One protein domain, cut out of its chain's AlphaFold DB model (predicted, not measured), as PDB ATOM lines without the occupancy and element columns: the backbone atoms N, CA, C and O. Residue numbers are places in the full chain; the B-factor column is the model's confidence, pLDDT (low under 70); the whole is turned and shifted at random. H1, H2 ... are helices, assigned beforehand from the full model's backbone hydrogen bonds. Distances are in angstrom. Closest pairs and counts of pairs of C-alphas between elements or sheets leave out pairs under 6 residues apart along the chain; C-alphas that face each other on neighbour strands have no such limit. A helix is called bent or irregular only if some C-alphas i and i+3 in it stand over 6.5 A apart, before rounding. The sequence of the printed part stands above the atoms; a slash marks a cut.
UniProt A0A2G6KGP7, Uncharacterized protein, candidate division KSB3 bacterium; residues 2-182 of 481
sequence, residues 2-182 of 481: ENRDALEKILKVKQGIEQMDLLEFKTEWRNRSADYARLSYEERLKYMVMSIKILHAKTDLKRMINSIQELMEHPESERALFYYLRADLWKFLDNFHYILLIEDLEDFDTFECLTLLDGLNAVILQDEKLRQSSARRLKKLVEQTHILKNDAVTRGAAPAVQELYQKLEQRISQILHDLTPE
ATOM      1  N   GLU A   2      71.446  12.732  30.862       52.72
ATOM      2  CA  GLU A   2      70.485  11.750  30.312       52.72
ATOM      3  C   GLU A   2      69.296  12.353  29.533       52.72
ATOM      4  O   GLU A   2      68.965  11.881  28.449       52.72
ATOM      5  N   ASN A   3      68.709  13.463  30.004       58.34
ATOM      6  CA  ASN A   3      67.621  14.147  29.283       58.34
ATOM      7  C   ASN A   3      68.059  14.772  27.946       58.34
ATOM      8  O   ASN A   3      67.233  14.938  27.052       58.34
ATOM      9  N   ARG A   4      69.343  15.120  27.792       66.88
ATOM     10  CA  ARG A   4      69.884  15.704  26.554       66.88
ATOM     11  C   ARG A   4      70.067  14.623  25.488       66.88
ATOM     12  O   ARG A   4      69.670  14.837  24.347       66.88
ATOM     13  N   ASP A   5      70.559  13.456  25.887       71.88
ATOM     14  CA  ASP A   5      70.758  12.311  24.991       71.88
ATOM     15  C   ASP A   5      69.419  11.698  24.554       71.88
ATOM     16  O   ASP A   5      69.257  11.295  23.400       71.88
ATOM     17  N   ALA A   6      68.420  11.673  25.446       71.38
ATOM     18  CA  ALA A   6      67.057  11.268  25.105       71.38
ATOM     19  C   ALA A   6      66.402  12.236  24.103       71.38
ATOM     20  O   ALA A   6      65.792  11.792  23.128       71.38
ATOM     21  N   LEU A   7      66.574  13.549  24.298       75.94
ATOM     22  CA  LEU A   7      66.072  14.573  23.380       75.94
ATOM     23  C   LEU A   7      66.737  14.468  21.999       75.94
ATOM     24  O   LEU A   7      66.056  14.547  20.981       75.94
ATOM     25  N   GLU A   8      68.052  14.244  21.950       79.19
ATOM     26  CA  GLU A   8      68.791  14.091  20.693       79.19
ATOM     27  C   GLU A   8      68.326  12.858  19.904       79.19
ATOM     28  O   GLU A   8      68.135  12.934  18.690       79.19
ATOM     29  N   LYS A   9      68.059  11.739  20.589       76.88
ATOM     30  CA  LYS A   9      67.490  10.534  19.964       76.88
ATOM     31  C   LYS A   9      66.088  10.784  19.403       76.88
ATOM     32  O   LYS A   9      65.817  10.392  18.272       76.88
ATOM     33  N   ILE A  10      65.223  11.484  20.140       79.94
ATOM     34  CA  ILE A  10      63.884  11.863  19.654       79.94
ATOM     35  C   ILE A  10      63.989  12.762  18.416       79.94
ATOM     36  O   ILE A  10      63.251  12.565  17.453       79.94
ATOM     37  N   LEU A  11      64.913  13.726  18.414       80.75
ATOM     38  CA  LEU A  11      65.125  14.622  17.276       80.75
ATOM     39  C   LEU A  11      65.631  13.875  16.039       80.75
ATOM     40  O   LEU A  11      65.125  14.136  14.950       80.75
ATOM     41  N   LYS A  12      66.555  12.919  16.197       82.56
ATOM     42  CA  LYS A  12      67.037  12.071  15.093       82.56
ATOM     43  C   LYS A  12      65.919  11.213  14.505       82.56
ATOM     44  O   LYS A  12      65.733  11.208  13.293       82.56
ATOM     45  N   VAL A  13      65.121  10.562  15.355       83.12
ATOM     46  CA  VAL A  13      63.963   9.764  14.913       83.12
ATOM     47  C   VAL A  13      62.926  10.644  14.208       83.12
ATOM     48  O   VAL A  13      62.417  10.278  13.150       83.12
ATOM     49  N   LYS A  14      62.649  11.838  14.746       81.31
ATOM     50  CA  LYS A  14      61.746  12.810  14.120       81.31
ATOM     51  C   LYS A  14      62.244  13.252  12.744       81.31
ATOM     52  O   LYS A  14      61.450  13.264  11.810       81.31
ATOM     53  N   GLN A  15      63.526  13.591  12.618       81.56
ATOM     54  CA  GLN A  15      64.133  13.975  11.340       81.56
ATOM     55  C   GLN A  15      64.079  12.833  10.324       81.56
ATOM     56  O   GLN A  15      63.721  13.077   9.178       81.56
ATOM     57  N   GLY A  16      64.356  11.598  10.752       78.75
ATOM     58  CA  GLY A  16      64.236  10.417   9.897       78.75
ATOM     59  C   GLY A  16      62.818  10.246   9.352       78.75
ATOM     60  O   GLY A  16      62.639  10.075   8.156       78.75
ATOM     61  N   ILE A  17      61.796  10.391  10.202       80.00
ATOM     62  CA  ILE A  17      60.388  10.295   9.780       80.00
ATOM     63  C   ILE A  17      59.974  11.448   8.859       80.00
ATOM     64  O   ILE A  17      59.168  11.251   7.956       80.00
ATOM     65  N   GLU A  18      60.509  12.653   9.065       75.88
ATOM     66  CA  GLU A  18      60.238  13.811   8.199       75.88
ATOM     67  C   GLU A  18      60.883  13.696   6.811       75.88
ATOM     68  O   GLU A  18      60.452  14.387   5.889       75.88
ATOM     69  N   GLN A  19      61.888  12.832   6.661       78.19
ATOM     70  CA  GLN A  19      62.575  12.563   5.398       78.19
ATOM     71  C   GLN A  19      62.004  11.360   4.637       78.19
ATOM     72  O   GLN A  19      62.337  11.202   3.464       78.19
ATOM     73  N   MET A  20      61.149  10.548   5.272       80.31
ATOM     74  CA  MET A  20      60.534   9.386   4.627       80.31
ATOM     75  C   MET A  20      59.652   9.803   3.456       80.31
ATOM     76  O   MET A  20      58.859  10.747   3.555       80.31
ATOM     77  N   ASP A  21      59.740   9.046   2.365       81.19
ATOM     78  CA  ASP A  21      58.770   9.175   1.286       81.19
ATOM     79  C   ASP A  21      57.413   8.545   1.662       81.19
ATOM     80  O   ASP A  21      57.239   7.891   2.695       81.19
ATOM     81  N   LEU A  22      56.401   8.779   0.822       78.44
ATOM     82  CA  LEU A  22      55.033   8.333   1.083       78.44
ATOM     83  C   LEU A  22      54.909   6.804   1.216       78.44
ATOM     84  O   LEU A  22      54.139   6.318   2.047       78.44
ATOM     85  N   LEU A  23      55.624   6.050   0.380       78.94
ATOM     86  CA  LEU A  23      55.543   4.589   0.339       78.94
ATOM     87  C   LEU A  23      56.368   3.958   1.458       78.94
ATOM     88  O   LEU A  23      55.942   2.953   2.034       78.94
ATOM     89  N   GLU A  24      57.505   4.563   1.788       80.19
ATOM     90  CA  GLU A  24      58.329   4.218   2.938       80.19
ATOM     91  C   GLU A  24      57.525   4.392   4.230       80.19
ATOM     92  O   GLU A  24      57.344   3.426   4.975       80.19
ATOM     93  N   PHE A  25      56.912   5.565   4.435       82.88
ATOM     94  CA  PHE A  25      56.066   5.820   5.601       82.88
ATOM     95  C   PHE A  25      54.889   4.836   5.672       82.88
ATOM     96  O   PHE A  25      54.611   4.287   6.737       82.88
ATOM     97  N   LYS A  26      54.204   4.565   4.549       80.12
ATOM     98  CA  LYS A  26      53.102   3.587   4.482       80.12
ATOM     99  C   LYS A  26      53.548   2.182   4.874       80.12
ATOM    100  O   LYS A  26      52.850   1.492   5.617       80.12
ATOM    101  N   THR A  27      54.687   1.746   4.343       80.19
ATOM    102  CA  THR A  27      55.228   0.404   4.574       80.19
ATOM    103  C   THR A  27      55.607   0.235   6.042       80.19
ATOM    104  O   THR A  27      55.188  -0.727   6.679       80.19
ATOM    105  N   GLU A  28      56.303   1.218   6.608       82.50
ATOM    106  CA  GLU A  28      56.660   1.253   8.027       82.50
ATOM    107  C   GLU A  28      55.432   1.294   8.938       82.50
ATOM    108  O   GLU A  28      55.358   0.562   9.925       82.50
ATOM    109  N   TRP A  29      54.428   2.095   8.577       82.50
ATOM    110  CA  TRP A  29      53.180   2.206   9.327       82.50
ATOM    111  C   TRP A  29      52.400   0.890   9.359       82.50
ATOM    112  O   TRP A  29      51.817   0.555  10.390       82.50
ATOM    113  N   ARG A  30      52.393   0.134   8.257       76.25
ATOM    114  CA  ARG A  30      51.768  -1.198   8.178       76.25
ATOM    115  C   ARG A  30      52.540  -2.259   8.956       76.25
ATOM    116  O   ARG A  30      51.922  -3.119   9.570       76.25
ATOM    117  N   ASN A  31      53.869  -2.178   8.961       77.88
ATOM    118  CA  ASN A  31      54.734  -3.125   9.665       77.88
ATOM    119  C   ASN A  31      54.728  -2.937  11.192       77.88
ATOM    120  O   ASN A  31      55.402  -3.689  11.899       77.88
ATOM    121  N   ARG A  32      53.983  -1.954  11.720       79.31
ATOM    122  CA  ARG A  32      53.876  -1.731  13.162       79.31
ATOM    123  C   ARG A  32      53.335  -2.982  13.858       79.31
ATOM    124  O   ARG A  32      52.259  -3.482  13.537       79.31
ATOM    125  N   SER A  33      54.077  -3.476  14.845       69.12
ATOM    126  CA  SER A  33      53.581  -4.535  15.723       69.12
ATOM    127  C   SER A  33      52.455  -3.988  16.600       69.12
ATOM    128  O   SER A  33      52.605  -2.931  17.211       69.12
ATOM    129  N   ALA A  34      51.352  -4.731  16.718       62.53
ATOM    130  CA  ALA A  34      50.324  -4.452  17.722       62.53
ATOM    131  C   ALA A  34      50.837  -4.699  19.157       62.53
ATOM    132  O   ALA A  34      50.339  -4.105  20.112       62.53
ATOM    133  N   ASP A  35      51.861  -5.548  19.314       70.75
ATOM    134  CA  ASP A  35      52.503  -5.844  20.594       70.75
ATOM    135  C   ASP A  35      53.676  -4.880  20.845       70.75
ATOM    136  O   ASP A  35      54.834  -5.152  20.503       70.75
ATOM    137  N   TYR A  36      53.360  -3.732  21.453       65.94
ATOM    138  CA  TYR A  36      54.320  -2.683  21.814       65.94
ATOM    139  C   TYR A  36      55.419  -3.155  22.780       65.94
ATOM    140  O   TYR A  36      56.482  -2.530  22.845       65.94
ATOM    141  N   ALA A  37      55.203  -4.244  23.528       66.25
ATOM    142  CA  ALA A  37      56.161  -4.728  24.518       66.25
ATOM    143  C   ALA A  37      57.398  -5.379  23.879       66.25
ATOM    144  O   ALA A  37      58.471  -5.368  24.486       66.25
ATOM    145  N   ARG A  38      57.273  -5.893  22.647       74.69
ATOM    146  CA  ARG A  38      58.350  -6.580  21.908       74.69
ATOM    147  C   ARG A  38      59.211  -5.663  21.046       74.69
ATOM    148  O   ARG A  38      60.267  -6.083  20.590       74.69
ATOM    149  N   LEU A  39      58.772  -4.428  20.828       80.56
ATOM    150  CA  LEU A  39      59.496  -3.456  20.014       80.56
ATOM    151  C   LEU A  39      60.719  -2.916  20.757       80.56
ATOM    152  O   LEU A  39      60.662  -2.695  21.974       80.56
ATOM    153  N   SER A  40      61.801  -2.643  20.031       84.25
ATOM    154  CA  SER A  40      62.954  -1.918  20.570       84.25
ATOM    155  C   SER A  40      62.570  -0.487  20.971       84.25
ATOM    156  O   SER A  40      61.563   0.065  20.525       84.25
ATOM    157  N   TYR A  41      63.374   0.148  21.828       81.25
ATOM    158  CA  TYR A  41      63.143   1.539  22.244       81.25
ATOM    159  C   TYR A  41      63.068   2.504  21.046       81.25
ATOM    160  O   TYR A  41      62.232   3.405  21.021       81.25
ATOM    161  N   GLU A  42      63.906   2.286  20.032       81.88
ATOM    162  CA  GLU A  42      63.960   3.113  18.827       81.88
ATOM    163  C   GLU A  42      62.729   2.916  17.931       81.88
ATOM    164  O   GLU A  42      62.135   3.898  17.492       81.88
ATOM    165  N   GLU A  43      62.260   1.678  17.749       82.62
ATOM    166  CA  GLU A  43      61.017   1.387  17.014       82.62
ATOM    167  C   GLU A  43      59.781   1.952  17.725       82.62
ATOM    168  O   GLU A  43      58.890   2.503  17.078       82.62
ATOM    169  N   ARG A  44      59.735   1.893  19.064       83.69
ATOM    170  CA  ARG A  44      58.653   2.521  19.843       83.69
ATOM    171  C   ARG A  44      58.626   4.030  19.635       83.69
ATOM    172  O   ARG A  44      57.555   4.586  19.396       83.69
ATOM    173  N   LEU A  45      59.784   4.690  19.701       83.06
ATOM    174  CA  LEU A  45      59.890   6.123  19.423       83.06
ATOM    175  C   LEU A  45      59.486   6.445  17.980       83.06
ATOM    176  O   LEU A  45      58.750   7.406  17.764       83.06
ATOM    177  N   LYS A  46      59.912   5.626  17.010       85.88
ATOM    178  CA  LYS A  46      59.558   5.772  15.594       85.88
ATOM    179  C   LYS A  46      58.042   5.743  15.407       85.88
ATOM    180  O   LYS A  46      57.461   6.717  14.929       85.88
ATOM    181  N   TYR A  47      57.372   4.691  15.874       86.81
ATOM    182  CA  TYR A  47      55.918   4.575  15.740       86.81
ATOM    183  C   TYR A  47      55.149   5.598  16.575       86.81
ATOM    184  O   TYR A  47      54.090   6.051  16.141       86.81
ATOM    185  N   MET A  48      55.673   6.023  17.728       84.69
ATOM    186  CA  MET A  48      55.088   7.120  18.503       84.69
ATOM    187  C   MET A  48      55.101   8.426  17.703       84.69
ATOM    188  O   MET A  48      54.071   9.089  17.593       84.69
ATOM    189  N   VAL A  49      56.232   8.784  17.090       84.44
ATOM    190  CA  VAL A  49      56.339  10.002  16.273       84.44
ATOM    191  C   VAL A  49      55.460   9.912  15.018       84.44
ATOM    192  O   VAL A  49      54.773  10.884  14.700       84.44
ATOM    193  N   MET A  50      55.407   8.758  14.343       85.00
ATOM    194  CA  MET A  50      54.490   8.534  13.213       85.00
ATOM    195  C   MET A  50      53.017   8.676  13.635       85.00
ATOM    196  O   MET A  50      52.240   9.341  12.950       85.00
ATOM    197  N   SER A  51      52.648   8.132  14.799       85.31
ATOM    198  CA  SER A  51      51.291   8.245  15.356       85.31
ATOM    199  C   SER A  51      50.931   9.694  15.673       85.31
ATOM    200  O   SER A  51      49.833  10.139  15.352       85.31
ATOM    201  N   ILE A  52      51.867  10.465  16.242       83.88
ATOM    202  CA  ILE A  52      51.680  11.899  16.499       83.88
ATOM    203  C   ILE A  52      51.438  12.656  15.189       83.88
ATOM    204  O   ILE A  52      50.542  13.493  15.143       83.88
ATOM    205  N   LYS A  53      52.190  12.365  14.118       83.06
ATOM    206  CA  LYS A  53      52.002  13.010  12.802       83.06
ATOM    207  C   LYS A  53      50.608  12.739  12.234       83.06
ATOM    208  O   LYS A  53      49.945  13.670  11.785       83.06
ATOM    209  N   ILE A  54      50.152  11.492  12.320       82.50
ATOM    210  CA  ILE A  54      48.810  11.089  11.892       82.50
ATOM    211  C   ILE A  54      47.723  11.778  12.726       82.50
ATOM    212  O   ILE A  54      46.795  12.361  12.166       82.50
ATOM    213  N   LEU A  55      47.846  11.758  14.055       83.06
ATOM    214  CA  LEU A  55      46.884  12.395  14.959       83.06
ATOM    215  C   LEU A  55      46.812  13.906  14.738       83.06
ATOM    216  O   LEU A  55      45.723  14.477  14.737       83.06
ATOM    217  N   HIS A  56      47.958  14.547  14.515       82.44
ATOM    218  CA  HIS A  56      48.030  15.969  14.201       82.44
ATOM    219  C   HIS A  56      47.303  16.271  12.886       82.44
ATOM    220  O   HIS A  56      46.457  17.158  12.857       82.44
ATOM    221  N   ALA A  57      47.542  15.478  11.835       80.38
ATOM    222  CA  ALA A  57      46.863  15.639  10.550       80.38
ATOM    223  C   ALA A  57      45.335  15.466  10.668       80.38
ATOM    224  O   ALA A  57      44.591  16.298  10.151       80.38
ATOM    225  N   LYS A  58      44.859  14.443  11.397       79.81
ATOM    226  CA  LYS A  58      43.421  14.244  11.664       79.81
ATOM    227  C   LYS A  58      42.809  15.405  12.461       79.81
ATOM    228  O   LYS A  58      41.724  15.878  12.134       79.81
ATOM    229  N   THR A  59      43.507  15.882  13.493       82.50
ATOM    230  CA  THR A  59      43.027  16.983  14.345       82.50
ATOM    231  C   THR A  59      42.931  18.292  13.564       82.50
ATOM    232  O   THR A  59      41.936  19.007  13.682       82.50
ATOM    233  N   ASP A  60      43.932  18.585  12.733       81.31
ATOM    234  CA  ASP A  60      43.942  19.771  11.877       81.31
ATOM    235  C   ASP A  60      42.825  19.730  10.831       81.31
ATOM    236  O   ASP A  60      42.157  20.744  10.619       81.31
ATOM    237  N   LEU A  61      42.582  18.562  10.219       79.75
ATOM    238  CA  LEU A  61      41.483  18.368   9.272       79.75
ATOM    239  C   LEU A  61      40.135  18.683   9.931       79.75
ATOM    240  O   LEU A  61      39.381  19.515   9.429       79.75
ATOM    241  N   LYS A  62      39.864  18.075  11.091       82.31
ATOM    242  CA  LYS A  62      38.608  18.272  11.821       82.31
ATOM    243  C   LYS A  62      38.419  19.719  12.272       82.31
ATOM    244  O   LYS A  62      37.343  20.288  12.117       82.31
ATOM    245  N   ARG A  63      39.481  20.348  12.788       82.81
ATOM    246  CA  ARG A  63      39.464  21.770  13.154       82.81
ATOM    247  C   ARG A  63      39.120  22.644  11.952       82.81
ATOM    248  O   ARG A  63      38.365  23.602  12.105       82.81
ATOM    249  N   MET A  64      39.668  22.330  10.781       83.38
ATOM    250  CA  MET A  64      39.391  23.085   9.567       83.38
ATOM    251  C   MET A  64      37.941  22.921   9.110       83.38
ATOM    252  O   MET A  64      37.310  23.935   8.826       83.38
ATOM    253  N   ILE A  65      37.416  21.691   9.062       82.44
ATOM    254  CA  ILE A  65      36.019  21.422   8.681       82.44
ATOM    255  C   ILE A  65      35.079  22.260   9.553       82.44
ATOM    256  O   ILE A  65      34.318  23.065   9.019       82.44
ATOM    257  N   ASN A  66      35.242  22.182  10.878       85.62
ATOM    258  CA  ASN A  66      34.437  22.956  11.823       85.62
ATOM    259  C   ASN A  66      34.583  24.469  11.604       85.62
ATOM    260  O   ASN A  66      33.590  25.183  11.545       85.62
ATOM    261  N   SER A  67      35.814  24.964  11.426       85.25
ATOM    262  CA  SER A  67      36.053  26.398  11.216       85.25
ATOM    263  C   SER A  67      35.393  26.901   9.931       85.25
ATOM    264  O   SER A  67      34.832  27.987   9.910       85.25
ATOM    265  N   ILE A  68      35.449  26.126   8.843       83.69
ATOM    266  CA  ILE A  68      34.807  26.494   7.577       83.69
ATOM    267  C   ILE A  68      33.286  26.484   7.731       83.69
ATOM    268  O   ILE A  68      32.645  27.429   7.284       83.69
ATOM    269  N   GLN A  69      32.720  25.467   8.381       85.94
ATOM    270  CA  GLN A  69      31.279  25.377   8.634       85.94
ATOM    271  C   GLN A  69      30.778  26.562   9.473       85.94
ATOM    272  O   GLN A  69      29.840  27.240   9.063       85.94
ATOM    273  N   GLU A  70      31.464  26.894  10.569       86.56
ATOM    274  CA  GLU A  70      31.148  28.066  11.400       86.56
ATOM    275  C   GLU A  70      31.233  29.379  10.598       86.56
ATOM    276  O   GLU A  70      30.385  30.263  10.725       86.56
ATOM    277  N   LEU A  71      32.238  29.516   9.727       85.00
ATOM    278  CA  LEU A  71      32.394  30.700   8.877       85.00
ATOM    279  C   LEU A  71      31.345  30.773   7.758       85.00
ATOM    280  O   LEU A  71      31.011  31.875   7.323       85.00
ATOM    281  N   MET A  72      30.811  29.639   7.295       82.38
ATOM    282  CA  MET A  72      29.721  29.602   6.314       82.38
ATOM    283  C   MET A  72      28.401  30.129   6.892       82.38
ATOM    284  O   MET A  72      27.615  30.713   6.148       82.38
ATOM    285  N   GLU A  73      28.182  29.987   8.201       86.00
ATOM    286  CA  GLU A  73      27.006  30.514   8.912       86.00
ATOM    287  C   GLU A  73      27.110  32.019   9.234       86.00
ATOM    288  O   GLU A  73      26.133  32.651   9.640       86.00
ATOM    289  N   HIS A  74      28.283  32.627   9.032       84.06
ATOM    290  CA  HIS A  74      28.515  34.043   9.307       84.06
ATOM    291  C   HIS A  74      27.761  34.957   8.309       84.06
ATOM    292  O   HIS A  74      27.748  34.677   7.109       84.06
ATOM    293  N   PRO A  75      27.206  36.113   8.738       76.50
ATOM    294  CA  PRO A  75      26.492  37.047   7.851       76.50
ATOM    295  C   PRO A  75      27.346  37.610   6.699       76.50
ATOM    296  O   PRO A  75      26.811  37.991   5.664       76.50
ATOM    297  N   GLU A  76      28.673  37.635   6.857       81.75
ATOM    298  CA  GLU A  76      29.650  37.935   5.795       81.75
ATOM    299  C   GLU A  76      30.501  36.700   5.428       81.75
ATOM    300  O   GLU A  76      31.733  36.778   5.380       81.75
ATOM    301  N   SER A  77      29.869  35.540   5.237       80.81
ATOM    302  CA  SER A  77      30.547  34.246   5.056       80.81
ATOM    303  C   SER A  77      31.629  34.262   3.973       80.81
ATOM    304  O   SER A  77      32.765  33.864   4.227       80.81
ATOM    305  N   GLU A  78      31.339  34.813   2.794       75.69
ATOM    306  CA  GLU A  78      32.281  34.887   1.669       75.69
ATOM    307  C   GLU A  78      33.576  35.641   2.029       75.69
ATOM    308  O   GLU A  78      34.688  35.192   1.737       75.69
ATOM    309  N   ARG A  79      33.446  36.767   2.741       78.00
ATOM    310  CA  ARG A  79      34.579  37.602   3.165       78.00
ATOM    311  C   ARG A  79      35.361  36.957   4.308       78.00
ATOM    312  O   ARG A  79      36.590  37.037   4.331       78.00
ATOM    313  N   ALA A  80      34.665  36.318   5.243       79.38
ATOM    314  CA  ALA A  80      35.278  35.633   6.373       79.38
ATOM    315  C   ALA A  80      36.098  34.416   5.901       79.38
ATOM    316  O   ALA A  80      37.272  34.278   6.255       79.38
ATOM    317  N   LEU A  81      35.527  33.609   4.998       80.88
ATOM    318  CA  LEU A  81      36.195  32.483   4.342       80.88
ATOM    319  C   LEU A  81      37.399  32.941   3.510       80.88
ATOM    320  O   LEU A  81      38.465  32.329   3.580       80.88
ATOM    321  N   PHE A  82      37.281  34.059   2.787       79.62
ATOM    322  CA  PHE A  82      38.398  34.640   2.040       79.62
ATOM    323  C   PHE A  82      39.609  34.946   2.934       79.62
ATOM    324  O   PHE A  82      40.741  34.577   2.605       79.62
ATOM    325  N   TYR A  83      39.402  35.608   4.079       79.88
ATOM    326  CA  TYR A  83      40.499  35.929   4.996       79.88
ATOM    327  C   TYR A  83      41.055  34.696   5.709       79.88
ATOM    328  O   TYR A  83      42.273  34.603   5.867       79.88
ATOM    329  N   TYR A  84      40.197  33.742   6.076       82.62
ATOM    330  CA  TYR A  84      40.611  32.469   6.663       82.62
ATOM    331  C   TYR A  84      41.554  31.692   5.729       82.62
ATOM    332  O   TYR A  84      42.658  31.306   6.122       82.62
ATOM    333  N   LEU A  85      41.167  31.544   4.457       77.00
ATOM    334  CA  LEU A  85      41.970  30.870   3.437       77.00
ATOM    335  C   LEU A  85      43.269  31.632   3.130       77.00
ATOM    336  O   LEU A  85      44.344  31.040   3.013       77.00
ATOM    337  N   ARG A  86      43.205  32.967   3.059       76.75
ATOM    338  CA  ARG A  86      44.373  33.827   2.811       76.75
ATOM    339  C   ARG A  86      45.387  33.825   3.958       76.75
ATOM    340  O   ARG A  86      46.573  34.030   3.701       76.75
ATOM    341  N   ALA A  87      44.949  33.589   5.192       75.81
ATOM    342  CA  ALA A  87      45.823  33.430   6.356       75.81
ATOM    343  C   ALA A  87      46.593  32.091   6.361       75.81
ATOM    344  O   ALA A  87      47.368  31.829   7.278       75.81
ATOM    345  N   ASP A  88      46.418  31.260   5.327       65.31
ATOM    346  CA  ASP A  88      47.068  29.960   5.157       65.31
ATOM    347  C   ASP A  88      46.747  28.969   6.295       65.31
ATOM    348  O   ASP A  88      47.530  28.072   6.598       65.31
ATOM    349  N   LEU A  89      45.563  29.095   6.907       61.88
ATOM    350  CA  LEU A  89      45.093  28.230   8.003       61.88
ATOM    351  C   LEU A  89      44.660  26.825   7.541       61.88
ATOM    352  O   LEU A  89      44.461  25.919   8.339       61.88
ATOM    353  N   TRP A  90      44.598  26.620   6.231       66.50
ATOM    354  CA  TRP A  90      44.371  25.362   5.514       66.50
ATOM    355  C   TRP A  90      45.649  24.556   5.162       66.50
ATOM    356  O   TRP A  90      45.623  23.687   4.288       66.50
ATOM    357  N   LYS A  91      46.786  24.811   5.832       67.50
ATOM    358  CA  LYS A  91      48.044  24.040   5.669       67.50
ATOM    359  C   LYS A  91      47.906  22.531   5.922       67.50
ATOM    360  O   LYS A  91      48.804  21.783   5.551       67.50
ATOM    361  N   PHE A  92      46.800  22.061   6.501       67.31
ATOM    362  CA  PHE A  92      46.528  20.630   6.685       67.31
ATOM    363  C   PHE A  92      46.604  19.838   5.362       67.31
ATOM    364  O   PHE A  92      47.027  18.683   5.384       67.31
ATOM    365  N   LEU A  93      46.291  20.456   4.207       68.19
ATOM    366  CA  LEU A  93      46.445  19.821   2.889       68.19
ATOM    367  C   LEU A  93      47.883  19.350   2.623       68.19
ATOM    368  O   LEU A  93      48.089  18.361   1.923       68.19
ATOM    369  N   ASP A  94      48.884  20.000   3.224       71.00
ATOM    370  CA  ASP A  94      50.290  19.610   3.085       71.00
ATOM    371  C   ASP A  94      50.579  18.248   3.759       71.00
ATOM    372  O   ASP A  94      51.472  17.516   3.313       71.00
ATOM    373  N   ASN A  95      49.771  17.886   4.768       74.75
ATOM    374  CA  ASN A  95      49.842  16.669   5.586       74.75
ATOM    375  C   ASN A  95      48.714  15.662   5.291       74.75
ATOM    376  O   ASN A  95      48.646  14.611   5.927       74.75
ATOM    377  N   PHE A  96      47.842  15.948   4.320       74.00
ATOM    378  CA  PHE A  96      46.646  15.149   4.024       74.00
ATOM    379  C   PHE A  96      46.963  13.705   3.624       74.00
ATOM    380  O   PHE A  96      46.206  12.784   3.916       74.00
ATOM    381  N   HIS A  97      48.129  13.480   3.022       73.50
ATOM    382  CA  HIS A  97      48.612  12.140   2.716       73.50
ATOM    383  C   HIS A  97      48.687  11.231   3.946       73.50
ATOM    384  O   HIS A  97      48.343  10.068   3.816       73.50
ATOM    385  N   TYR A  98      49.024  11.731   5.141       74.38
ATOM    386  CA  TYR A  98      49.021  10.906   6.356       74.38
ATOM    387  C   TYR A  98      47.629  10.380   6.718       74.38
ATOM    388  O   TYR A  98      47.521   9.318   7.320       74.38
ATOM    389  N   ILE A  99      46.574  11.099   6.327       73.38
ATOM    390  CA  ILE A  99      45.178  10.691   6.521       73.38
ATOM    391  C   ILE A  99      44.818   9.592   5.510       73.38
ATOM    392  O   ILE A  99      44.218   8.591   5.885       73.38
ATOM    393  N   LEU A 100      45.289   9.715   4.262       69.62
ATOM    394  CA  LEU A 100      45.087   8.727   3.187       69.62
ATOM    395  C   LEU A 100      45.785   7.372   3.414       69.62
ATOM    396  O   LEU A 100      45.490   6.402   2.710       69.62
ATOM    397  N   LEU A 101      46.746   7.312   4.340       68.44
ATOM    398  CA  LEU A 101      47.510   6.104   4.673       68.44
ATOM    399  C   LEU A 101      46.812   5.191   5.688       68.44
ATOM    400  O   LEU A 101      47.268   4.067   5.904       68.44
ATOM    401  N   ILE A 102      45.755   5.670   6.340       60.03
ATOM    402  CA  ILE A 102      45.060   4.945   7.402       60.03
ATOM    403  C   ILE A 102      43.937   4.149   6.746       60.03
ATOM    404  O   ILE A 102      43.036   4.717   6.144       60.03
ATOM    405  N   GLU A 103      44.018   2.825   6.839       54.53
ATOM    406  CA  GLU A 103      43.063   1.894   6.220       54.53
ATOM    407  C   GLU A 103      41.691   1.869   6.919       54.53
ATOM    408  O   GLU A 103      40.760   1.260   6.397       54.53
ATOM    409  N   ASP A 104      41.538   2.586   8.038       53.62
ATOM    410  CA  ASP A 104      40.251   2.872   8.685       53.62
ATOM    411  C   ASP A 104      39.519   3.980   7.904       53.62
ATOM    412  O   ASP A 104      39.412   5.131   8.328       53.62
ATOM    413  N   LEU A 105      39.077   3.623   6.698       52.94
ATOM    414  CA  LEU A 105      38.461   4.499   5.693       52.94
ATOM    415  C   LEU A 105      36.952   4.725   5.908       52.94
ATOM    416  O   LEU A 105      36.276   5.232   5.014       52.94
ATOM    417  N   GLU A 106      36.419   4.370   7.079       52.03
ATOM    418  CA  GLU A 106      35.031   4.672   7.460       52.03
ATOM    419  C   GLU A 106      34.848   6.110   7.999       52.03
ATOM    420  O   GLU A 106      33.714   6.546   8.190       52.03
ATOM    421  N   ASP A 107      35.928   6.886   8.185       53.62
ATOM    422  CA  ASP A 107      35.845   8.312   8.548       53.62
ATOM    423  C   ASP A 107      35.383   9.157   7.332       53.62
ATOM    424  O   ASP A 107      36.172   9.560   6.465       53.62
ATOM    425  N   PHE A 108      34.074   9.434   7.295       52.41
ATOM    426  CA  PHE A 108      33.343  10.295   6.347       52.41
ATOM    427  C   PHE A 108      33.995  11.678   6.089       52.41
ATOM    428  O   PHE A 108      33.823  12.254   5.009       52.41
ATOM    429  N   ASP A 109      34.802  12.176   7.028       58.22
ATOM    430  CA  ASP A 109      35.435  13.502   7.030       58.22
ATOM    431  C   ASP A 109      36.329  13.775   5.794       58.22
ATOM    432  O   ASP A 109      36.498  14.920   5.361       58.22
ATOM    433  N   THR A 110      36.904  12.733   5.176       63.38
ATOM    434  CA  THR A 110      37.830  12.888   4.030       63.38
ATOM    435  C   THR A 110      37.107  13.374   2.767       63.38
ATOM    436  O   THR A 110      37.620  14.226   2.036       63.38
ATOM    437  N   PHE A 111      35.894  12.869   2.517       67.62
ATOM    438  CA  PHE A 111      35.056  13.317   1.400       67.62
ATOM    439  C   PHE A 111      34.356  14.641   1.706       67.62
ATOM    440  O   PHE A 111      34.168  15.458   0.803       67.62
ATOM    441  N   GLU A 112      34.018  14.885   2.971       73.06
ATOM    442  CA  GLU A 112      33.447  16.154   3.418       73.06
ATOM    443  C   GLU A 112      34.405  17.324   3.160       73.06
ATOM    444  O   GLU A 112      34.004  18.335   2.584       73.06
ATOM    445  N   CYS A 113      35.699  17.156   3.448       74.69
ATOM    446  CA  CYS A 113      36.715  18.161   3.135       74.69
ATOM    447  C   CYS A 113      36.788  18.501   1.638       74.69
ATOM    448  O   CYS A 113      36.907  19.672   1.278       74.69
ATOM    449  N   LEU A 114      36.738  17.498   0.753       75.50
ATOM    450  CA  LEU A 114      36.765  17.733  -0.696       75.50
ATOM    451  C   LEU A 114      35.481  18.421  -1.176       75.50
ATOM    452  O   LEU A 114      35.541  19.275  -2.056       75.50
ATOM    453  N   THR A 115      34.335  18.094  -0.577       80.81
ATOM    454  CA  THR A 115      33.054  18.768  -0.839       80.81
ATOM    455  C   THR A 115      33.084  20.232  -0.400       80.81
ATOM    456  O   THR A 115      32.646  21.102  -1.148       80.81
ATOM    457  N   LEU A 116      33.658  20.528   0.770       77.69
ATOM    458  CA  LEU A 116      33.847  21.903   1.237       77.69
ATOM    459  C   LEU A 116      34.786  22.689   0.317       77.69
ATOM    460  O   LEU A 116      34.487  23.829  -0.022       77.69
ATOM    461  N   LEU A 117      35.891  22.086  -0.137       75.44
ATOM    462  CA  LEU A 117      36.801  22.730  -1.090       75.44
ATOM    463  C   LEU A 117      36.113  23.059  -2.420       75.44
ATOM    464  O   LEU A 117      36.318  24.151  -2.943       75.44
ATOM    465  N   ASP A 118      35.266  22.160  -2.920       79.06
ATOM    466  CA  ASP A 118      34.455  22.388  -4.120       79.06
ATOM    467  C   ASP A 118      33.486  23.574  -3.926       79.06
ATOM    468  O   ASP A 118      33.402  24.477  -4.761       79.06
ATOM    469  N   GLY A 119      32.841  23.657  -2.756       77.00
ATOM    470  CA  GLY A 119      31.985  24.788  -2.376       77.00
ATOM    471  C   GLY A 119      32.727  26.125  -2.235       77.00
ATOM    472  O   GLY A 119      32.134  27.188  -2.412       77.00
ATOM    473  N   LEU A 120      34.036  26.095  -1.971       79.19
ATOM    474  CA  LEU A 120      34.882  27.283  -1.826       79.19
ATOM    475  C   LEU A 120      35.515  27.753  -3.144       79.19
ATOM    476  O   LEU A 120      36.195  28.783  -3.147       79.19
ATOM    477  N   ASN A 121      35.276  27.066  -4.267       78.31
ATOM    478  CA  ASN A 121      35.853  27.407  -5.572       78.31
ATOM    479  C   ASN A 121      35.642  28.884  -5.946       78.31
ATOM    480  O   ASN A 121      36.584  29.566  -6.354       78.31
ATOM    481  N   ALA A 122      34.432  29.412  -5.733       76.06
ATOM    482  CA  ALA A 122      34.109  30.809  -6.024       76.06
ATOM    483  C   ALA A 122      34.955  31.804  -5.208       76.06
ATOM    484  O   ALA A 122      35.367  32.826  -5.751       76.06
ATOM    485  N   VAL A 123      35.263  31.490  -3.943       78.50
ATOM    486  CA  VAL A 123      36.106  32.307  -3.047       78.50
ATOM    487  C   VAL A 123      37.578  32.198  -3.443       78.50
ATOM    488  O   VAL A 123      38.295  33.199  -3.515       78.50
ATOM    489  N   ILE A 124      38.034  30.983  -3.755       76.56
ATOM    490  CA  ILE A 124      39.416  30.700  -4.156       76.56
ATOM    491  C   ILE A 124      39.778  31.432  -5.458       76.56
ATOM    492  O   ILE A 124      40.881  31.971  -5.577       76.56
ATOM    493  N   LEU A 125      38.852  31.505  -6.420       77.00
ATOM    494  CA  LEU A 125      39.061  32.175  -7.710       77.00
ATOM    495  C   LEU A 125      39.219  33.706  -7.603       77.00
ATOM    496  O   LEU A 125      39.693  34.345  -8.550       77.00
ATOM    497  N   GLN A 126      38.878  34.319  -6.465       73.31
ATOM    498  CA  GLN A 126      38.955  35.776  -6.287       73.31
ATOM    499  C   GLN A 126      40.403  36.285  -6.204       73.31
ATOM    500  O   GLN A 126      40.709  37.371  -6.723       73.31
ATOM    501  N   ASP A 127      41.309  35.490  -5.621       74.31
ATOM    502  CA  ASP A 127      42.715  35.843  -5.401       74.31
ATOM    503  C   ASP A 127      43.690  34.872  -6.081       74.31
ATOM    504  O   ASP A 127      43.667  33.660  -5.893       74.31
ATOM    505  N   GLU A 128      44.616  35.439  -6.855       71.75
ATOM    506  CA  GLU A 128      45.572  34.667  -7.650       71.75
ATOM    507  C   GLU A 128      46.569  33.883  -6.788       71.75
ATOM    508  O   GLU A 128      46.959  32.776  -7.157       71.75
ATOM    509  N   LYS A 129      46.996  34.435  -5.645       75.12
ATOM    510  CA  LYS A 129      47.937  33.740  -4.758       75.12
ATOM    511  C   LYS A 129      47.243  32.564  -4.087       75.12
ATOM    512  O   LYS A 129      47.830  31.486  -4.018       75.12
ATOM    513  N   LEU A 130      46.001  32.759  -3.645       76.69
ATOM    514  CA  LEU A 130      45.179  31.700  -3.073       76.69
ATOM    515  C   LEU A 130      44.915  30.591  -4.099       76.69
ATOM    516  O   LEU A 130      45.176  29.423  -3.811       76.69
ATOM    517  N   ARG A 131      44.533  30.944  -5.332       80.06
ATOM    518  CA  ARG A 131      44.347  29.999  -6.444       80.06
ATOM    519  C   ARG A 131      45.609  29.197  -6.767       80.06
ATOM    520  O   ARG A 131      45.559  27.973  -6.855       80.06
ATOM    521  N   GLN A 132      46.763  29.852  -6.899       78.56
ATOM    522  CA  GLN A 132      48.036  29.171  -7.176       78.56
ATOM    523  C   GLN A 132      48.465  28.253  -6.030       78.56
ATOM    524  O   GLN A 132      48.992  27.165  -6.277       78.56
ATOM    525  N   SER A 133      48.242  28.688  -4.790       80.12
ATOM    526  CA  SER A 133      48.508  27.877  -3.605       80.12
ATOM    527  C   SER A 133      47.591  26.646  -3.554       80.12
ATOM    528  O   SER A 133      48.077  25.533  -3.343       80.12
ATOM    529  N   SER A 134      46.302  26.819  -3.878       79.62
ATOM    530  CA  SER A 134      45.301  25.738  -3.995       79.62
ATOM    531  C   SER A 134      45.736  24.715  -5.023       79.62
ATOM    532  O   SER A 134      45.887  23.537  -4.718       79.62
ATOM    533  N   ALA A 135      46.019  25.186  -6.238       82.50
ATOM    534  CA  ALA A 135      46.379  24.333  -7.356       82.50
ATOM    535  C   ALA A 135      47.672  23.553  -7.083       82.50
ATOM    536  O   ALA A 135      47.778  22.392  -7.464       82.50
ATOM    537  N   ARG A 136      48.661  24.153  -6.405       82.38
ATOM    538  CA  ARG A 136      49.899  23.453  -6.029       82.38
ATOM    539  C   ARG A 136      49.632  22.315  -5.043       82.38
ATOM    540  O   ARG A 136      50.159  21.223  -5.235       82.38
ATOM    541  N   ARG A 137      48.833  22.569  -4.006       82.31
ATOM    542  CA  ARG A 137      48.507  21.573  -2.975       82.31
ATOM    543  C   ARG A 137      47.631  20.452  -3.525       82.31
ATOM    544  O   ARG A 137      47.926  19.289  -3.279       82.31
ATOM    545  N   LEU A 138      46.641  20.787  -4.351       83.88
ATOM    546  CA  LEU A 138      45.803  19.802  -5.037       83.88
ATOM    547  C   LEU A 138      46.609  18.949  -6.024       83.88
ATOM    548  O   LEU A 138      46.430  17.741  -6.040       83.88
ATOM    549  N   LYS A 139      47.561  19.525  -6.776       83.50
ATOM    550  CA  LYS A 139      48.479  18.743  -7.630       83.50
ATOM    551  C   LYS A 139      49.301  17.737  -6.834       83.50
ATOM    552  O   LYS A 139      49.335  16.567  -7.200       83.50
ATOM    553  N   LYS A 140      49.899  18.177  -5.723       83.69
ATOM    554  CA  LYS A 140      50.624  17.285  -4.808       83.69
ATOM    555  C   LYS A 140      49.711  16.158  -4.313       83.69
ATOM    556  O   LYS A 140      50.127  15.008  -4.265       83.69
ATOM    557  N   LEU A 141      48.457  16.474  -3.993       82.56
ATOM    558  CA  LEU A 141      47.486  15.490  -3.531       82.56
ATOM    559  C   LEU A 141      47.083  14.483  -4.627       82.56
ATOM    560  O   LEU A 141      46.969  13.294  -4.332       82.56
ATOM    561  N   VAL A 142      46.920  14.924  -5.881       84.62
ATOM    562  CA  VAL A 142      46.701  14.029  -7.036       84.62
ATOM    563  C   VAL A 142      47.879  13.071  -7.190       84.62
ATOM    564  O   VAL A 142      47.670  11.864  -7.246       84.62
ATOM    565  N   GLU A 143      49.113  13.584  -7.188       83.88
ATOM    566  CA  GLU A 143      50.330  12.767  -7.295       83.88
ATOM    567  C   GLU A 143      50.407  11.718  -6.175       83.88
ATOM    568  O   GLU A 143      50.645  10.539  -6.430       83.88
ATOM    569  N   GLN A 144      50.139  12.123  -4.931       82.62
ATOM    570  CA  GLN A 144      50.142  11.225  -3.775       82.62
ATOM    571  C   GLN A 144      49.043  10.155  -3.872       82.62
ATOM    572  O   GLN A 144      49.301   8.983  -3.604       82.62
ATOM    573  N   THR A 145      47.836  10.530  -4.300       81.94
ATOM    574  CA  THR A 145      46.717   9.591  -4.481       81.94
ATOM    575  C   THR A 145      47.004   8.602  -5.611       81.94
ATOM    576  O   THR A 145      46.741   7.409  -5.470       81.94
ATOM    577  N   HIS A 146      47.621   9.068  -6.697       82.88
ATOM    578  CA  HIS A 146      48.042   8.236  -7.819       82.88
ATOM    579  C   HIS A 146      49.085   7.188  -7.398       82.88
ATOM    580  O   HIS A 146      48.953   6.008  -7.728       82.88
ATOM    581  N   ILE A 147      50.087   7.591  -6.605       82.50
ATOM    582  CA  ILE A 147      51.089   6.678  -6.029       82.50
ATOM    583  C   ILE A 147      50.412   5.597  -5.175       82.50
ATOM    584  O   ILE A 147      50.726   4.414  -5.315       82.50
ATOM    585  N   LEU A 148      49.456   5.977  -4.322       81.19
ATOM    586  CA  LEU A 148      48.729   5.033  -3.467       81.19
ATOM    587  C   LEU A 148      47.828   4.084  -4.262       81.19
ATOM    588  O   LEU A 148      47.761   2.902  -3.916       81.19
ATOM    589  N   LYS A 149      47.189   4.569  -5.334       82.44
ATOM    590  CA  LYS A 149      46.408   3.738  -6.259       82.44
ATOM    591  C   LYS A 149      47.288   2.681  -6.915       82.44
ATOM    592  O   LYS A 149      46.944   1.503  -6.894       82.44
ATOM    593  N   ASN A 150      48.436   3.089  -7.457       81.44
ATOM    594  CA  ASN A 150      49.360   2.170  -8.116       81.44
ATOM    595  C   ASN A 150      49.908   1.132  -7.127       81.44
ATOM    596  O   ASN A 150      49.889  -0.053  -7.437       81.44
ATOM    597  N   ASP A 151      50.292   1.537  -5.910       81.31
ATOM    598  CA  ASP A 151      50.714   0.603  -4.855       81.31
ATOM    599  C   ASP A 151      49.601  -0.392  -4.475       81.31
ATOM    600  O   ASP A 151      49.865  -1.583  -4.306       81.31
ATOM    601  N   ALA A 152      48.343   0.061  -4.391       79.38
ATOM    602  CA  ALA A 152      47.198  -0.807  -4.118       79.38
ATOM    603  C   ALA A 152      46.971  -1.847  -5.231       79.38
ATOM    604  O   ALA A 152      46.686  -3.006  -4.929       79.38
ATOM    605  N   VAL A 153      47.146  -1.460  -6.499       77.69
ATOM    606  CA  VAL A 153      47.050  -2.365  -7.658       77.69
ATOM    607  C   VAL A 153      48.217  -3.353  -7.678       77.69
ATOM    608  O   VAL A 153      47.998  -4.560  -7.761       77.69
ATOM    609  N   THR A 154      49.456  -2.871  -7.547       79.44
ATOM    610  CA  THR A 154      50.668  -3.704  -7.594       79.44
ATOM    611  C   THR A 154      50.705  -4.742  -6.475       79.44
ATOM    612  O   THR A 154      51.198  -5.848  -6.683       79.44
ATOM    613  N   ARG A 155      50.163  -4.420  -5.295       73.75
ATOM    614  CA  ARG A 155      50.116  -5.337  -4.147       73.75
ATOM    615  C   ARG A 155      48.832  -6.170  -4.052       73.75
ATOM    616  O   ARG A 155      48.680  -6.899  -3.077       73.75
ATOM    617  N   GLY A 156      47.914  -6.070  -5.016       74.75
ATOM    618  CA  GLY A 156      46.672  -6.852  -5.024       74.75
ATOM    619  C   GLY A 156      45.721  -6.531  -3.864       74.75
ATOM    620  O   GLY A 156      45.079  -7.433  -3.329       74.75
ATOM    621  N   ALA A 157      45.642  -5.263  -3.444       75.94
ATOM    622  CA  ALA A 157      44.726  -4.824  -2.390       75.94
ATOM    623  C   ALA A 157      43.253  -5.058  -2.779       75.94
ATOM    624  O   ALA A 157      42.927  -5.144  -3.964       75.94
ATOM    625  N   ALA A 158      42.356  -5.111  -1.786       78.44
ATOM    626  CA  ALA A 158      40.929  -5.340  -2.010       78.44
ATOM    627  C   ALA A 158      40.333  -4.348  -3.038       78.44
ATOM    628  O   ALA A 158      40.668  -3.159  -2.992       78.44
ATOM    629  N   PRO A 159      39.410  -4.788  -3.922       76.62
ATOM    630  CA  PRO A 159      38.820  -3.937  -4.962       76.62
ATOM    631  C   PRO A 159      38.228  -2.622  -4.436       76.62
ATOM    632  O   PRO A 159      38.394  -1.581  -5.065       76.62
ATOM    633  N   ALA A 160      37.628  -2.644  -3.239       75.25
ATOM    634  CA  ALA A 160      37.068  -1.460  -2.588       75.25
ATOM    635  C   ALA A 160      38.112  -0.356  -2.322       75.25
ATOM    636  O   ALA A 160      37.819   0.827  -2.476       75.25
ATOM    637  N   VAL A 161      39.351  -0.727  -1.975       75.19
ATOM    638  CA  VAL A 161      40.445   0.227  -1.714       75.19
ATOM    639  C   VAL A 161      40.949   0.846  -3.019       75.19
ATOM    640  O   VAL A 161      41.236   2.041  -3.077       75.19
ATOM    641  N   GLN A 162      41.029   0.046  -4.085       76.75
ATOM    642  CA  GLN A 162      41.432   0.526  -5.409       76.75
ATOM    643  C   GLN A 162      40.398   1.506  -5.981       76.75
ATOM    644  O   GLN A 162      40.759   2.582  -6.458       76.75
ATOM    645  N   GLU A 163      39.112   1.162  -5.869       79.62
ATOM    646  CA  GLU A 163      38.001   2.012  -6.300       79.62
ATOM    647  C   GLU A 163      37.948   3.325  -5.505       79.62
ATOM    648  O   GLU A 163      37.687   4.389  -6.069       79.62
ATOM    649  N   LEU A 164      38.255   3.282  -4.206       79.19
ATOM    650  CA  LEU A 164      38.307   4.468  -3.357       79.19
ATOM    651  C   LEU A 164      39.412   5.441  -3.789       79.19
ATOM    652  O   LEU A 164      39.131   6.624  -3.984       79.19
ATOM    653  N   TYR A 165      40.646   4.967  -4.003       80.94
ATOM    654  CA  TYR A 165      41.721   5.839  -4.496       80.94
ATOM    655  C   TYR A 165      41.419   6.383  -5.895       80.94
ATOM    656  O   TYR A 165      41.726   7.540  -6.175       80.94
ATOM    657  N   GLN A 166      40.757   5.597  -6.747       81.69
ATOM    658  CA  GLN A 166      40.306   6.057  -8.058       81.69
ATOM    659  C   GLN A 166      39.250   7.171  -7.952       81.69
ATOM    660  O   GLN A 166      39.368   8.186  -8.639       81.69
ATOM    661  N   LYS A 167      38.249   7.023  -7.075       82.44
ATOM    662  CA  LYS A 167      37.226   8.051  -6.819       82.44
ATOM    663  C   LYS A 167      37.834   9.333  -6.248       82.44
ATOM    664  O   LYS A 167      37.468  10.425  -6.679       82.44
ATOM    665  N   LEU A 168      38.783   9.212  -5.318       80.88
ATOM    666  CA  LEU A 168      39.512  10.355  -4.764       80.88
ATOM    667  C   LEU A 168      40.330  11.074  -5.841       80.88
ATOM    668  O   LEU A 168      40.200  12.285  -5.992       80.88
ATOM    669  N   GLU A 169      41.117  10.338  -6.629       83.44
ATOM    670  CA  GLU A 169      41.926  10.896  -7.720       83.44
ATOM    671  C   GLU A 169      41.052  11.656  -8.727       83.44
ATOM    672  O   GLU A 169      41.373  12.789  -9.086       83.44
ATOM    673  N   GLN A 170      39.915  11.077  -9.128       83.94
ATOM    674  CA  GLN A 170      38.949  11.723 -10.021       83.94
ATOM    675  C   GLN A 170      38.369  13.000  -9.404       83.94
ATOM    676  O   GLN A 170      38.336  14.039 -10.064       83.94
ATOM    677  N   ARG A 171      37.956  12.958  -8.131       82.62
ATOM    678  CA  ARG A 171      37.354  14.112  -7.450       82.62
ATOM    679  C   ARG A 171      38.347  15.259  -7.270       82.62
ATOM    680  O   ARG A 171      38.001  16.404  -7.538       82.62
ATOM    681  N   ILE A 172      39.581  14.965  -6.863       83.81
ATOM    682  CA  ILE A 172      40.638  15.974  -6.710       83.81
ATOM    683  C   ILE A 172      41.012  16.556  -8.080       83.81
ATOM    684  O   ILE A 172      41.198  17.766  -8.199       83.81
ATOM    685  N   SER A 173      41.086  15.716  -9.118       82.88
ATOM    686  CA  SER A 173      41.368  16.162 -10.490       82.88
ATOM    687  C   SER A 173      40.272  17.076 -11.030       82.88
ATOM    688  O   SER A 173      40.588  18.068 -11.680       82.88
ATOM    689  N   GLN A 174      39.007  16.792 -10.710       84.62
ATOM    690  CA  GLN A 174      37.877  17.648 -11.065       84.62
ATOM    691  C   GLN A 174      37.985  19.022 -10.389       84.62
ATOM    692  O   GLN A 174      37.998  20.034 -11.080       84.62
ATOM    693  N   ILE A 175      38.190  19.066  -9.065       81.94
ATOM    694  CA  ILE A 175      38.369  20.331  -8.323       81.94
ATOM    695  C   ILE A 175      39.577  21.110  -8.866       81.94
ATOM    696  O   ILE A 175      39.534  22.328  -9.030       81.94
ATOM    697  N   LEU A 176      40.676  20.416  -9.179       82.44
ATOM    698  CA  LEU A 176      41.850  21.035  -9.782       82.44
ATOM    699  C   LEU A 176      41.524  21.642 -11.153       82.44
ATOM    700  O   LEU A 176      41.944  22.769 -11.415       82.44
ATOM    701  N   HIS A 177      40.789  20.924 -12.001       80.75
ATOM    702  CA  HIS A 177      40.355  21.401 -13.312       80.75
ATOM    703  C   HIS A 177      39.475  22.653 -13.186       80.75
ATOM    704  O   HIS A 177      39.754  23.665 -13.828       80.75
ATOM    705  N   ASP A 178      38.514  22.640 -12.264       79.50
ATOM    706  CA  ASP A 178      37.590  23.754 -12.017       79.50
ATOM    707  C   ASP A 178      38.299  24.994 -11.436       79.50
ATOM    708  O   ASP A 178      37.939  26.136 -11.731       79.50
ATOM    709  N   LEU A 179      39.381  24.798 -10.674       72.31
ATOM    710  CA  LEU A 179      40.258  25.871 -10.184       72.31
ATOM    711  C   LEU A 179      41.283  26.353 -11.222       72.31
ATOM    712  O   LEU A 179      41.895  27.420 -11.054       72.31
ATOM    713  N   THR A 180      41.491  25.585 -12.291       65.81
ATOM    714  CA  THR A 180      42.413  25.909 -13.386       65.81
ATOM    715  C   THR A 180      41.756  25.793 -14.766       65.81
ATOM    716  O   THR A 180      42.274  25.071 -15.620       65.81
ATOM    717  N   PRO A 181      40.676  26.551 -15.058       50.97
ATOM    718  CA  PRO A 181      40.114  26.551 -16.399       50.97
ATOM    719  C   PRO A 181      41.145  27.154 -17.373       50.97
ATOM    720  O   PRO A 181      41.630  28.271 -17.184       50.97
ATOM    721  N   GLU A 182      41.534  26.349 -18.366       46.84
ATOM    722  CA  GLU A 182      42.349  26.677 -19.548       46.84
ATOM    723  C   GLU A 182      43.613  27.544 -19.332       46.84
ATOM    724  O   GLU A 182      43.814  28.567 -19.985       46.84
TER     725      GLU A 182
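AT A GLANCE: This is residues 2 to 182 of the 481 residues of an uncharacterized protein of candidate division KSB3 bacterium (UniProt A0A2G6KGP7). A long helix, H3, and a long helical hairpin, H8 and H9, make two sides of the body, with the short helices H5 and H6 between them: H5 packs on H3 and H8, H6 on H3 and H9. H1 packs across the first part of H3 and sticks out with residues 2 to 8, H4 folds back at the far end of H3, little H7 sits between H4 and H9, and H2 lies near H1, H3, H5 and H8. The printed part has 181 residues with nine named helices, H1 to H9 in order, and no named strand; the class is all helix. It is compact, with a radius of gyration of the C-alphas of 18.5 A and spans of 54 by 43 by 27 A.

IN THESE COORDINATES: H3, residues 41 to 72, is 46.5 A long, from C-alpha 41 at (63.143, 1.539, 22.244) to C-alpha 72 at (29.721, 29.602, 6.314). H8, residues 128 to 154, is 38.7 A long, and H9, residues 159 to 179, is 30.3 A long and ends at (40.258, 25.871, -10.184). H1, residues 2 to 19, is 26.2 A long. The shorter helices are H2, residues 22 to 30, H4, 77 to 86, H5, 91 to 100, H6, 109 to 119, and H7, 121 to 124. H5 is irregular: C-alphas 94 and 97 are 7.7 A apart.

HOW THE PARTS SIT: H3 is the hub and touches H1, H4, H5 and H6. Its closest C-alphas to H5 are those of Ile 54 and Tyr 98, 5.5 A, at a steep tilt of 59 degrees, and to H6 those of Ile 65 and Cys 113, 6.5 A. H1 touches H3 with residues 10 to 17 alone, closest at Val 13 and Lys 46, 6.0 A between C-alphas. H3 and H4 form a helical hairpin, closest at the C-alphas of Leu 71 and Ser 77, 5.5 A. H5 touches H8 at a shallow tilt of 11 degrees, closest at the C-alphas of Leu 93 and Arg 137, 6.5 A. H8 and H9 form a helical hairpin at a shallow tilt of 19 degrees, closest at the C-alphas of Lys 149 and Tyr 165, 5.4 A. H3 stays apart from H8 and H9. Every O i to N i+4 pair is within hydrogen-bond range in H1, H2, H3, H4, H8 and H9, against 6 of 7 in H6 and 2 of 6 in H5, where 6 of 7 O i to N i+3 pairs are; H7 is too short for an i+4 pair.

THE WHOLE: The two C-alphas farthest apart, those of Glu 2 and Glu 182, are 59.2 A apart. The printed part has no cut, and no link is long. Mean pLDDT of the printed part is 77.0; 28 residues are under 70, among them 88 to 93 and 100 to 111.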